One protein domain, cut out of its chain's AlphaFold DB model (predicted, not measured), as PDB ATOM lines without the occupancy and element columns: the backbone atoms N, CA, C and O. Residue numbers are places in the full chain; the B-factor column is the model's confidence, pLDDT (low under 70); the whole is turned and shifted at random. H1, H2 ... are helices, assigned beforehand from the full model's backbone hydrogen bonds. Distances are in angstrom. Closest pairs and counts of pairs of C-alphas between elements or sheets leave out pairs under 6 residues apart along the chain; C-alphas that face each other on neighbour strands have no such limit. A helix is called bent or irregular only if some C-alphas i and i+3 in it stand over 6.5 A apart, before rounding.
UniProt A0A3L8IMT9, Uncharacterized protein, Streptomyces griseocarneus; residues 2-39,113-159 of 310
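AT A GLANCE: This is residues 2 to 39 and 113 to 159 of the 310 residues of an uncharacterized protein of Streptomyces griseocarneus (UniProt A0A3L8IMT9). Three long helices make an open, flat frame, like a triangle with one corner missing: H3 and H4 meet at their ends in a V, and the far end of H4 packs on H2 near residue 19. The long arms H2 and H3 lie apart, with an empty space between them, and H1 with the first residues sticks out beyond the place where H4 meets H2. The printed part has 85 residues with four named helices in the order H1, H2, H3, H4 and no named strand, and its class is all helix. The whole is extended, with a radius of gyration of the C-alphas of 18.5 A, and its C-alphas span 60 by 35 by 15 A.

HOW THE PARTS SIT: Start with H1, residues 7 to 10, which meets H2, residues 12 to 39, only through their link. Go on along H2 to its kink of 33 degrees near residue 19, where you come to the place at which it touches H4, residues 135 to 156. H2 and H4 touch, about perpendicular at 87 degrees; their closest C-alphas, those of Gly 19 and Ala 153, are 5.8 A apart. H2 touches H4 with residues 16 to 23 alone, and H4 touches H2 with residues 150 to 156 alone. Past it, residues 27 to 39 of H2 stand free. H3, residues 113 to 133, is apart from H2 and meets H4 only through their link. H4 has a kink of 26 degrees near residue 142. H1 is apart from H3 and from H4. In H3 every O i to N i+4 pair is within hydrogen-bond range; in H2 it is 22 of 24 and in H4 16 of 18, while H1 is too short for such a pair.

IN THESE COORDINATES: Find C-alpha 7 at (35.929, 27.145, 20.593), where the four-residue H1 begins. H2 starts at C-alpha 12 and runs 39.0 A to C-alpha 39 at (-5.476, 2.853, 28.805); it is irregular, but only just, with C-alphas 18 and 21 6.50 A apart. From C-alpha 113 at (-3.888, -7.146, 38.424), H3 runs 30.1 A to C-alpha 133. H4 then runs 30.3 A from C-alpha 135 to C-alpha 156 at (15.959, 15.685, 17.544); it is irregular, with C-alphas 136 and 139 7.7 A apart.

THE WHOLE: Look from Arg 2 to Leu 114 for the two C-alphas farthest apart, 61.3 A. Residues 40 to 112 are not printed, and C-alphas 39 and 113 are 14.0 A apart across this cut, which the link from H2 to H3 spans. The links from H1 to H2 and from H3 to H4 are tight. The mean pLDDT of the printed part is 73.5; 25 residues are under 70, among them residues 2 to 17 and 157 to 159.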
ATOM      1  N   ARG A   2      46.143  26.564  23.967       49.69
ATOM      2  CA  ARG A   2      45.083  25.908  24.775       49.69
ATOM      3  C   ARG A   2      43.657  26.442  24.532       49.69
ATOM      4  O   ARG A   2      42.709  25.730  24.838       49.69
ATOM      5  N   ASP A   3      43.499  27.623  23.934       49.31
ATOM      6  CA  ASP A   3      42.180  28.266  23.782       49.31
ATOM      7  C   ASP A   3      41.405  27.897  22.504       49.31
ATOM      8  O   ASP A   3      40.187  28.055  22.465       49.31
ATOM      9  N   GLU A   4      42.066  27.358  21.475       48.94
ATOM     10  CA  GLU A   4      41.421  27.022  20.190       48.94
ATOM     11  C   GLU A   4      40.641  25.700  20.238       48.94
ATOM     12  O   GLU A   4      39.634  25.548  19.553       48.94
ATOM     13  N   VAL A   5      41.022  24.771  21.121       51.62
ATOM     14  CA  VAL A   5      40.365  23.454  21.248       51.62
ATOM     15  C   VAL A   5      38.982  23.559  21.920       51.62
ATOM     16  O   VAL A   5      38.144  22.673  21.777       51.62
ATOM     17  N   LEU A   6      38.700  24.662  22.625       46.25
ATOM     18  CA  LEU A   6      37.433  24.877  23.342       46.25
ATOM     19  C   LEU A   6      36.426  25.754  22.577       46.25
ATOM     20  O   LEU A   6      35.296  25.921  23.041       46.25
ATOM     21  N   ALA A   7      36.794  26.292  21.409       52.38
ATOM     22  CA  ALA A   7      35.929  27.145  20.593       52.38
ATOM     23  C   ALA A   7      34.562  26.517  20.221       52.38
ATOM     24  O   ALA A   7      33.555  27.205  20.409       52.38
ATOM     25  N   PRO A   8      34.456  25.233  19.805       57.53
ATOM     26  CA  PRO A   8      33.157  24.644  19.454       57.53
ATOM     27  C   PRO A   8      32.257  24.378  20.672       57.53
ATOM     28  O   PRO A   8      31.042  24.265  20.539       57.53
ATOM     29  N   PHE A   9      32.814  24.344  21.887       51.75
ATOM     30  CA  PHE A   9      32.048  24.078  23.110       51.75
ATOM     31  C   PHE A   9      31.476  25.343  23.765       51.75
ATOM     32  O   PHE A   9      30.686  25.242  24.705       51.75
ATOM     33  N   ARG A  10      31.816  26.544  23.267       55.06
ATOM     34  CA  ARG A  10      31.307  27.815  23.820       55.06
ATOM     35  C   ARG A  10      29.812  28.046  23.548       55.06
ATOM     36  O   ARG A  10      29.176  28.763  24.319       55.06
ATOM     37  N   GLY A  11      29.242  27.428  22.507       56.53
ATOM     38  CA  GLY A  11      27.806  27.498  22.171       56.53
ATOM     39  C   GLY A  11      26.933  26.430  22.844       56.53
ATOM     40  O   GLY A  11      25.757  26.671  23.118       56.53
ATOM     41  N   LEU A  12      27.538  25.300  23.226       54.59
ATOM     42  CA  LEU A  12      26.875  24.128  23.808       54.59
ATOM     43  C   LEU A  12      25.874  24.443  24.946       54.59
ATOM     44  O   LEU A  12      24.758  23.925  24.912       54.59
ATOM     45  N   PRO A  13      26.184  25.305  25.943       60.38
ATOM     46  CA  PRO A  13      25.229  25.595  27.014       60.38
ATOM     47  C   PRO A  13      23.984  26.374  26.546       60.38
ATOM     48  O   PRO A  13      22.948  26.309  27.212       60.38
ATOM     49  N   ARG A  14      24.046  27.096  25.415       63.53
ATOM     50  CA  ARG A  14      22.884  27.778  24.813       63.53
ATOM     51  C   ARG A  14      22.009  26.810  24.021       63.53
ATOM     52  O   ARG A  14      20.791  26.842  24.201       63.53
ATOM     53  N   ASP A  15      22.613  25.933  23.230       58.94
ATOM     54  CA  ASP A  15      21.877  24.965  22.407       58.94
ATOM     55  C   ASP A  15      21.199  23.898  23.269       58.94
ATOM     56  O   ASP A  15      20.028  23.581  23.063       58.94
ATOM     57  N   ILE A  16      21.860  23.454  24.345       65.50
ATOM     58  CA  ILE A  16      21.253  22.566  25.346       65.50
ATOM     59  C   ILE A  16      20.038  23.238  25.996       65.50
ATOM     60  O   ILE A  16      18.984  22.612  26.122       65.50
ATOM     61  N   ARG A  17      20.122  24.525  26.367       69.50
ATOM     62  CA  ARG A  17      18.983  25.251  26.959       69.50
ATOM     63  C   ARG A  17      17.796  25.389  26.002       69.50
ATOM     64  O   ARG A  17      16.664  25.368  26.477       69.50
ATOM     65  N   ARG A  18      18.030  25.504  24.689       70.25
ATOM     66  CA  ARG A  18      16.968  25.614  23.670       70.25
ATOM     67  C   ARG A  18      16.378  24.261  23.260       70.25
ATOM     68  O   ARG A  18      15.166  24.164  23.103       70.25
ATOM     69  N   GLY A  19      17.192  23.209  23.162       57.94
ATOM     70  CA  GLY A  19      16.728  21.858  22.817       57.94
ATOM     71  C   GLY A  19      15.993  21.143  23.957       57.94
ATOM     72  O   GLY A  19      15.074  20.362  23.715       57.94
ATOM     73  N   THR A  20      16.337  21.448  25.215       66.94
ATOM     74  CA  THR A  20      15.723  20.827  26.406       66.94
ATOM     75  C   THR A  20      14.188  20.929  26.445       66.94
ATOM     76  O   THR A  20      13.545  19.893  26.616       66.94
ATOM     77  N   PRO A  21      13.546  22.101  26.254       71.25
ATOM     78  CA  PRO A  21      12.083  22.188  26.255       71.25
ATOM     79  C   PRO A  21      11.422  21.423  25.094       71.25
ATOM     80  O   PRO A  21      10.346  20.852  25.280       71.25
ATOM     81  N   VAL A  22      12.066  21.347  23.923       72.12
ATOM     82  CA  VAL A  22      11.562  20.581  22.767       72.12
ATOM     83  C   VAL A  22      11.587  19.081  23.065       72.12
ATOM     84  O   VAL A  22      10.576  18.394  22.873       72.12
ATOM     85  N   LEU A  23      12.696  18.590  23.629       67.94
ATOM     86  CA  LEU A  23      12.838  17.193  24.034       67.94
ATOM     87  C   LEU A  23      11.842  16.827  25.140       67.94
ATOM     88  O   LEU A  23      11.166  15.804  25.043       67.94
ATOM     89  N   ILE A  24      11.669  17.696  26.145       76.88
ATOM     90  CA  ILE A  24      10.662  17.518  27.202       76.88
ATOM     91  C   ILE A  24       9.260  17.423  26.595       76.88
ATOM     92  O   ILE A  24       8.487  16.548  26.981       76.88
ATOM     93  N   ARG A  25       8.923  18.263  25.607       82.19
ATOM     94  CA  ARG A  25       7.614  18.225  24.936       82.19
ATOM     95  C   ARG A  25       7.400  16.926  24.157       82.19
ATOM     96  O   ARG A  25       6.292  16.392  24.173       82.19
ATOM     97  N   HIS A  26       8.429  16.406  23.488       76.56
ATOM     98  CA  HIS A  26       8.353  15.136  22.754       76.56
ATOM     99  C   HIS A  26       8.238  13.939  23.694       76.56
ATOM    100  O   HIS A  26       7.372  13.090  23.491       76.56
ATOM    101  N   ILE A  27       9.022  13.921  24.772       72.38
ATOM    102  CA  ILE A  27       8.927  12.899  25.817       72.38
ATOM    103  C   ILE A  27       7.543  12.948  26.473       72.38
ATOM    104  O   ILE A  27       6.903  11.911  26.605       72.38
ATOM    105  N   ALA A  28       7.026  14.134  26.803       79.81
ATOM    106  CA  ALA A  28       5.692  14.288  27.380       79.81
ATOM    107  C   ALA A  28       4.586  13.811  26.424       79.81
ATOM    108  O   ALA A  28       3.661  13.119  26.848       79.81
ATOM    109  N   ARG A  29       4.686  14.121  25.123       80.12
ATOM    110  CA  ARG A  29       3.740  13.634  24.104       80.12
ATOM    111  C   ARG A  29       3.821  12.123  23.914       80.12
ATOM    112  O   ARG A  29       2.777  11.480  23.863       80.12
ATOM    113  N   GLY A  30       5.027  11.564  23.845       74.62
ATOM    114  CA  GLY A  30       5.257  10.123  23.738       74.62
ATOM    115  C   GLY A  30       4.729   9.376  24.960       74.62
ATOM    116  O   GLY A  30       3.991   8.407  24.813       74.62
ATOM    117  N   LEU A  31       5.005   9.886  26.162       76.44
ATOM    118  CA  LEU A  31       4.500   9.334  27.417       76.44
ATOM    119  C   LEU A  31       2.972   9.404  27.479       76.44
ATOM    120  O   LEU A  31       2.325   8.427  27.835       76.44
ATOM    121  N   HIS A  32       2.379  10.527  27.080       82.44
ATOM    122  CA  HIS A  32       0.929  10.684  27.044       82.44
ATOM    123  C   HIS A  32       0.270   9.773  25.994       82.44
ATOM    124  O   HIS A  32      -0.784   9.196  26.253       82.44
ATOM    125  N   ALA A  33       0.894   9.588  24.826       75.06
ATOM    126  CA  ALA A  33       0.427   8.660  23.800       75.06
ATOM    127  C   ALA A  33       0.536   7.200  24.260       75.06
ATOM    128  O   ALA A  33      -0.423   6.446  24.100       75.06
ATOM    129  N   ALA A  34       1.652   6.820  24.887       65.38
ATOM    130  CA  ALA A  34       1.861   5.495  25.459       65.38
ATOM    131  C   ALA A  34       0.880   5.213  26.604       65.38
ATOM    132  O   ALA A  34       0.251   4.159  26.626       65.38
ATOM    133  N   LEU A  35       0.664   6.180  27.501       76.12
ATOM    134  CA  LEU A  35      -0.323   6.087  28.578       76.12
ATOM    135  C   LEU A  35      -1.737   5.931  28.010       76.12
ATOM    136  O   LEU A  35      -2.495   5.072  28.446       76.12
ATOM    137  N   ARG A  36      -2.088   6.708  26.983       77.25
ATOM    138  CA  ARG A  36      -3.389   6.608  26.315       77.25
ATOM    139  C   ARG A  36      -3.546   5.284  25.557       77.25
ATOM    140  O   ARG A  36      -4.645   4.741  25.530       77.25
ATOM    141  N   ALA A  37      -2.482   4.744  24.965       68.81
ATOM    142  CA  ALA A  37      -2.487   3.431  24.321       68.81
ATOM    143  C   ALA A  37      -2.637   2.299  25.346       68.81
ATOM    144  O   ALA A  37      -3.451   1.403  25.136       68.81
ATOM    145  N   ALA A  38      -1.942   2.382  26.481       65.31
ATOM    146  CA  ALA A  38      -2.093   1.449  27.592       65.31
ATOM    147  C   ALA A  38      -3.524   1.486  28.157       65.31
ATOM    148  O   ALA A  38      -4.155   0.443  28.309       65.31
ATOM    149  N   LEU A  39      -4.089   2.681  28.357       70.69
ATOM    150  CA  LEU A  39      -5.476   2.853  28.805       70.69
ATOM    151  C   LEU A  39      -6.500   2.344  27.775       70.69
ATOM    152  O   LEU A  39      -7.516   1.768  28.154       70.69
ATOM    153  N   PHE A 113      -4.409  -8.052  37.400       83.31
ATOM    154  CA  PHE A 113      -3.888  -7.146  38.424       83.31
ATOM    155  C   PHE A 113      -2.845  -7.820  39.324       83.31
ATOM    156  O   PHE A 113      -1.795  -7.235  39.588       83.31
ATOM    157  N   LEU A 114      -3.091  -9.061  39.759       86.06
ATOM    158  CA  LEU A 114      -2.150  -9.807  40.594       86.06
ATOM    159  C   LEU A 114      -0.814 -10.039  39.872       86.06
ATOM    160  O   LEU A 114       0.245  -9.798  40.451       86.06
ATOM    161  N   ILE A 115      -0.858 -10.450  38.601       85.44
ATOM    162  CA  ILE A 115       0.347 -10.648  37.783       85.44
ATOM    163  C   ILE A 115       1.130  -9.336  37.663       85.44
ATOM    164  O   ILE A 115       2.349  -9.330  37.838       85.44
ATOM    165  N   LEU A 116       0.443  -8.214  37.428       80.88
ATOM    166  CA  LEU A 116       1.076  -6.896  37.362       80.88
ATOM    167  C   LEU A 116       1.703  -6.476  38.697       80.88
ATOM    168  O   LEU A 116       2.819  -5.959  38.703       80.88
ATOM    169  N   ALA A 117       1.032  -6.720  39.822       80.56
ATOM    170  CA  ALA A 117       1.552  -6.389  41.147       80.56
ATOM    171  C   ALA A 117       2.806  -7.212  41.501       80.56
ATOM    172  O   ALA A 117       3.800  -6.672  41.999       80.56
ATOM    173  N   VAL A 118       2.798  -8.513  41.194       86.75
ATOM    174  CA  VAL A 118       3.963  -9.391  41.379       86.75
ATOM    175  C   VAL A 118       5.105  -8.981  40.443       86.75
ATOM    176  O   VAL A 118       6.248  -8.856  40.877       86.75
ATOM    177  N   ALA A 119       4.814  -8.679  39.177       81.50
ATOM    178  CA  ALA A 119       5.825  -8.192  38.244       81.50
ATOM    179  C   ALA A 119       6.446  -6.863  38.713       81.50
ATOM    180  O   ALA A 119       7.665  -6.711  38.680       81.50
ATOM    181  N   ALA A 120       5.634  -5.924  39.210       80.31
ATOM    182  CA  ALA A 120       6.102  -4.634  39.713       80.31
ATOM    183  C   ALA A 120       7.010  -4.774  40.944       80.31
ATOM    184  O   ALA A 120       8.025  -4.085  41.047       80.31
ATOM    185  N   THR A 121       6.681  -5.682  41.866       85.75
ATOM    186  CA  THR A 121       7.497  -5.929  43.067       85.75
ATOM    187  C   THR A 121       8.834  -6.583  42.734       85.75
ATOM    188  O   THR A 121       9.873  -6.111  43.201       85.75
ATOM    189  N   VAL A 122       8.840  -7.606  41.873       87.06
ATOM    190  CA  VAL A 122      10.080  -8.245  41.401       87.06
ATOM    191  C   VAL A 122      10.947  -7.240  40.642       87.06
ATOM    192  O   VAL A 122      12.142  -7.123  40.915       87.06
ATOM    193  N   LEU A 123      10.348  -6.447  39.750       85.00
ATOM    194  CA  LEU A 123      11.050  -5.404  39.008       85.00
ATOM    195  C   LEU A 123      11.645  -4.344  39.947       85.00
ATOM    196  O   LEU A 123      12.799  -3.960  39.782       85.00
ATOM    197  N   GLY A 124      10.903  -3.923  40.974       82.50
ATOM    198  CA  GLY A 124      11.384  -2.989  41.993       82.50
ATOM    199  C   GLY A 124      12.585  -3.523  42.781       82.50
ATOM    200  O   GLY A 124      13.550  -2.788  42.997       82.50
ATOM    201  N   MET A 125      12.575  -4.806  43.159       86.44
ATOM    202  CA  MET A 125      13.723  -5.447  43.814       86.44
ATOM    203  C   MET A 125      14.948  -5.503  42.898       86.44
ATOM    204  O   MET A 125      16.049  -5.158  43.331       86.44
ATOM    205  N   VAL A 126      14.758  -5.881  41.629       85.81
ATOM    206  CA  VAL A 126      15.838  -5.924  40.634       85.81
ATOM    207  C   VAL A 126      16.418  -4.528  40.414       85.81
ATOM    208  O   VAL A 126      17.631  -4.368  40.514       85.81
ATOM    209  N   LEU A 127      15.587  -3.501  40.207       80.00
ATOM    210  CA  LEU A 127      16.043  -2.115  40.042       80.00
ATOM    211  C   LEU A 127      16.753  -1.583  41.291       80.00
ATOM    212  O   LEU A 127      17.766  -0.898  41.171       80.00
ATOM    213  N   GLY A 128      16.262  -1.908  42.489       84.06
ATOM    214  CA  GLY A 128      16.900  -1.516  43.745       84.06
ATOM    215  C   GLY A 128      18.276  -2.160  43.931       84.06
ATOM    216  O   GLY A 128      19.228  -1.494  44.346       84.06
ATOM    217  N   TYR A 129      18.403  -3.441  43.578       88.69
ATOM    218  CA  TYR A 129      19.672  -4.164  43.607       88.69
ATOM    219  C   TYR A 129      20.657  -3.621  42.563       88.69
ATOM    220  O   TYR A 129      21.804  -3.311  42.894       88.69
ATOM    221  N   LEU A 130      20.184  -3.395  41.335       81.69
ATOM    222  CA  LEU A 130      20.954  -2.767  40.261       81.69
ATOM    223  C   LEU A 130      21.419  -1.365  40.687       81.69
ATOM    224  O   LEU A 130      22.593  -1.043  40.576       81.69
ATOM    225  N   GLY A 131      20.557  -0.557  41.305       79.69
ATOM    226  CA  GLY A 131      20.913   0.772  41.815       79.69
ATOM    227  C   GLY A 131      21.992   0.772  42.909       79.69
ATOM    228  O   GLY A 131      22.735   1.750  43.038       79.69
ATOM    229  N   ARG A 132      22.121  -0.315  43.685       87.44
ATOM    230  CA  ARG A 132      23.231  -0.506  44.638       87.44
ATOM    231  C   ARG A 132      24.521  -0.928  43.937       87.44
ATOM    232  O   ARG A 132      25.569  -0.380  44.257       87.44
ATOM    233  N   LEU A 133      24.449  -1.834  42.964       86.00
ATOM    234  CA  LEU A 133      25.599  -2.246  42.145       86.00
ATOM    235  C   LEU A 133      26.158  -1.102  41.295       86.00
ATOM    236  O   LEU A 133      27.368  -0.961  41.157       86.00
ATOM    237  N   LEU A 134      25.279  -0.252  40.766       82.81
ATOM    238  CA  LEU A 134      25.642   0.930  39.991       82.81
ATOM    239  C   LEU A 134      25.920   2.150  40.883       82.81
ATOM    240  O   LEU A 134      26.292   3.203  40.372       82.81
ATOM    241  N   ALA A 135      25.797   2.024  42.211       83.94
ATOM    242  CA  ALA A 135      26.069   3.108  43.148       83.94
ATOM    243  C   ALA A 135      27.459   3.763  43.007       83.94
ATOM    244  O   ALA A 135      27.521   4.994  42.999       83.94
ATOM    245  N   PRO A 136      28.566   3.012  42.858       88.25
ATOM    246  CA  PRO A 136      29.881   3.619  42.649       88.25
ATOM    247  C   PRO A 136      30.022   4.270  41.265       88.25
ATOM    248  O   PRO A 136      30.804   5.199  41.097       88.25
ATOM    249  N   TYR A 137      29.224   3.842  40.284       85.00
ATOM    250  CA  TYR A 137      29.265   4.342  38.907       85.00
ATOM    251  C   TYR A 137      28.236   5.442  38.630       85.00
ATOM    252  O   TYR A 137      28.123   5.885  37.489       85.00
ATOM    253  N   ARG A 138      27.502   5.920  39.649       82.38
ATOM    254  CA  ARG A 138      26.440   6.941  39.521       82.38
ATOM    255  C   ARG A 138      26.874   8.140  38.686       82.38
ATOM    256  O   ARG A 138      26.135   8.566  37.809       82.38
ATOM    257  N   TRP A 139      28.087   8.634  38.926       82.38
ATOM    258  CA  TRP A 139      28.656   9.758  38.185       82.38
ATOM    259  C   TRP A 139      28.987   9.413  36.732       82.38
ATOM    260  O   TRP A 139      28.675  10.200  35.847       82.38
ATOM    261  N   GLY A 140      29.555   8.234  36.467       82.25
ATOM    262  CA  GLY A 140      29.849   7.781  35.104       82.25
ATOM    263  C   GLY A 140      28.583   7.528  34.284       82.25
ATOM    264  O   GLY A 140      28.520   7.897  33.117       82.25
ATOM    265  N   ILE A 141      27.545   6.975  34.911       76.69
ATOM    266  CA  ILE A 141      26.236   6.749  34.287       76.69
ATOM    267  C   ILE A 141      25.529   8.076  34.032       76.69
ATOM    268  O   ILE A 141      24.992   8.267  32.949       76.69
ATOM    269  N   ALA A 142      25.550   9.006  34.992       77.94
ATOM    270  CA  ALA A 142      24.982  10.339  34.810       77.94
ATOM    271  C   ALA A 142      25.703  11.109  33.697       77.94
ATOM    272  O   ALA A 142      25.045  11.731  32.870       77.94
ATOM    273  N   LEU A 143      27.035  11.021  33.630       85.06
ATOM    274  CA  LEU A 143      27.825  11.623  32.557       85.06
ATOM    275  C   LEU A 143      27.515  10.969  31.205       85.06
ATOM    276  O   LEU A 143      27.285  11.672  30.229       85.06
ATOM    277  N   GLY A 144      27.449   9.637  31.149       83.50
ATOM    278  CA  GLY A 144      27.091   8.895  29.942       83.50
ATOM    279  C   GLY A 144      25.682   9.228  29.458       83.50
ATOM    280  O   GLY A 144      25.494   9.522  28.284       83.50
ATOM    281  N   LEU A 145      24.706   9.281  30.366       84.94
ATOM    282  CA  LEU A 145      23.346   9.727  30.069       84.94
ATOM    283  C   LEU A 145      23.310  11.185  29.624       84.94
ATOM    284  O   LEU A 145      22.572  11.492  28.701       84.94
ATOM    285  N   ALA A 146      24.104  12.072  30.226       78.25
ATOM    286  CA  ALA A 146      24.196  13.464  29.799       78.25
ATOM    287  C   ALA A 146      24.796  13.584  28.391       78.25
ATOM    288  O   ALA A 146      24.299  14.364  27.587       78.25
ATOM    289  N   ILE A 147      25.813  12.784  28.057       82.44
ATOM    290  CA  ILE A 147      26.389  12.724  26.708       82.44
ATOM    291  C   ILE A 147      25.350  12.185  25.719       82.44
ATOM    292  O   ILE A 147      25.088  12.829  24.707       82.44
ATOM    293  N   ILE A 148      24.709  11.055  26.030       84.75
ATOM    294  CA  ILE A 148      23.641  10.463  25.207       84.75
ATOM    295  C   ILE A 148      22.491  11.457  25.022       84.75
ATOM    296  O   ILE A 148      21.982  11.601  23.917       84.75
ATOM    297  N   TRP A 149      22.105  12.174  26.077       83.69
ATOM    298  CA  TRP A 149      21.075  13.205  26.026       83.69
ATOM    299  C   TRP A 149      21.485  14.374  25.134       83.69
ATOM    300  O   TRP A 149      20.681  14.813  24.321       83.69
ATOM    301  N   CYS A 150      22.727  14.855  25.234       73.06
ATOM    302  CA  CYS A 150      23.250  15.889  24.341       73.06
ATOM    303  C   CYS A 150      23.217  15.437  22.873       73.06
ATOM    304  O   CYS A 150      22.793  16.208  22.018       73.06
ATOM    305  N   PHE A 151      23.584  14.185  22.581       76.81
ATOM    306  CA  PHE A 151      23.484  13.614  21.233       76.81
ATOM    307  C   PHE A 151      22.032  13.483  20.762       76.81
ATOM    308  O   PHE A 151      21.707  13.886  19.651       76.81
ATOM    309  N   ALA A 152      21.140  12.968  21.607       73.44
ATOM    310  CA  ALA A 152      19.722  12.848  21.285       73.44
ATOM    311  C   ALA A 152      19.079  14.221  21.042       73.44
ATOM    312  O   ALA A 152      18.303  14.376  20.106       73.44
ATOM    313  N   ALA A 153      19.434  15.229  21.841       71.00
ATOM    314  CA  ALA A 153      18.988  16.603  21.652       71.00
ATOM    315  C   ALA A 153      19.525  17.213  20.351       71.00
ATOM    316  O   ALA A 153      18.784  17.926  19.687       71.00
ATOM    317  N   ALA A 154      20.763  16.901  19.960       71.38
ATOM    318  CA  ALA A 154      21.326  17.338  18.685       71.38
ATOM    319  C   ALA A 154      20.657  16.661  17.470       71.38
ATOM    320  O   ALA A 154      20.501  17.305  16.442       71.38
ATOM    321  N   ILE A 155      20.236  15.394  17.588       74.81
ATOM    322  CA  ILE A 155      19.537  14.647  16.522       74.81
ATOM    323  C   ILE A 155      18.068  15.074  16.390       74.81
ATOM    324  O   ILE A 155      17.546  15.163  15.286       74.81
ATOM    325  N   VAL A 156      17.381  15.291  17.516       70.94
ATOM    326  CA  VAL A 156      15.959  15.685  17.544       70.94
ATOM    327  C   VAL A 156      15.779  17.184  17.312       70.94
ATOM    328  O   VAL A 156      14.677  17.621  16.976       70.94
ATOM    329  N   ALA A 157      16.834  17.987  17.477       51.72
ATOM    330  CA  ALA A 157      16.829  19.349  16.972       51.72
ATOM    331  C   ALA A 157      16.427  19.306  15.485       51.72
ATOM    332  O   ALA A 157      17.003  18.515  14.737       51.72
ATOM    333  N   PRO A 158      15.411  20.080  15.067       47.00
ATOM    334  CA  PRO A 158      14.836  19.966  13.736       47.00
ATOM    335  C   PRO A 158      15.927  20.106  12.670       47.00
ATOM    336  O   PRO A 158      16.552  21.155  12.527       47.00
ATOM    337  N   HIS A 159      16.166  19.015  11.941       50.03
ATOM    338  CA  HIS A 159      16.936  19.029  10.706       50.03
ATOM    339  C   HIS A 159      16.032  19.636   9.634       50.03
ATOM    340  O   HIS A 159      14.984  19.075   9.308       50.03
TER     341      HIS A 159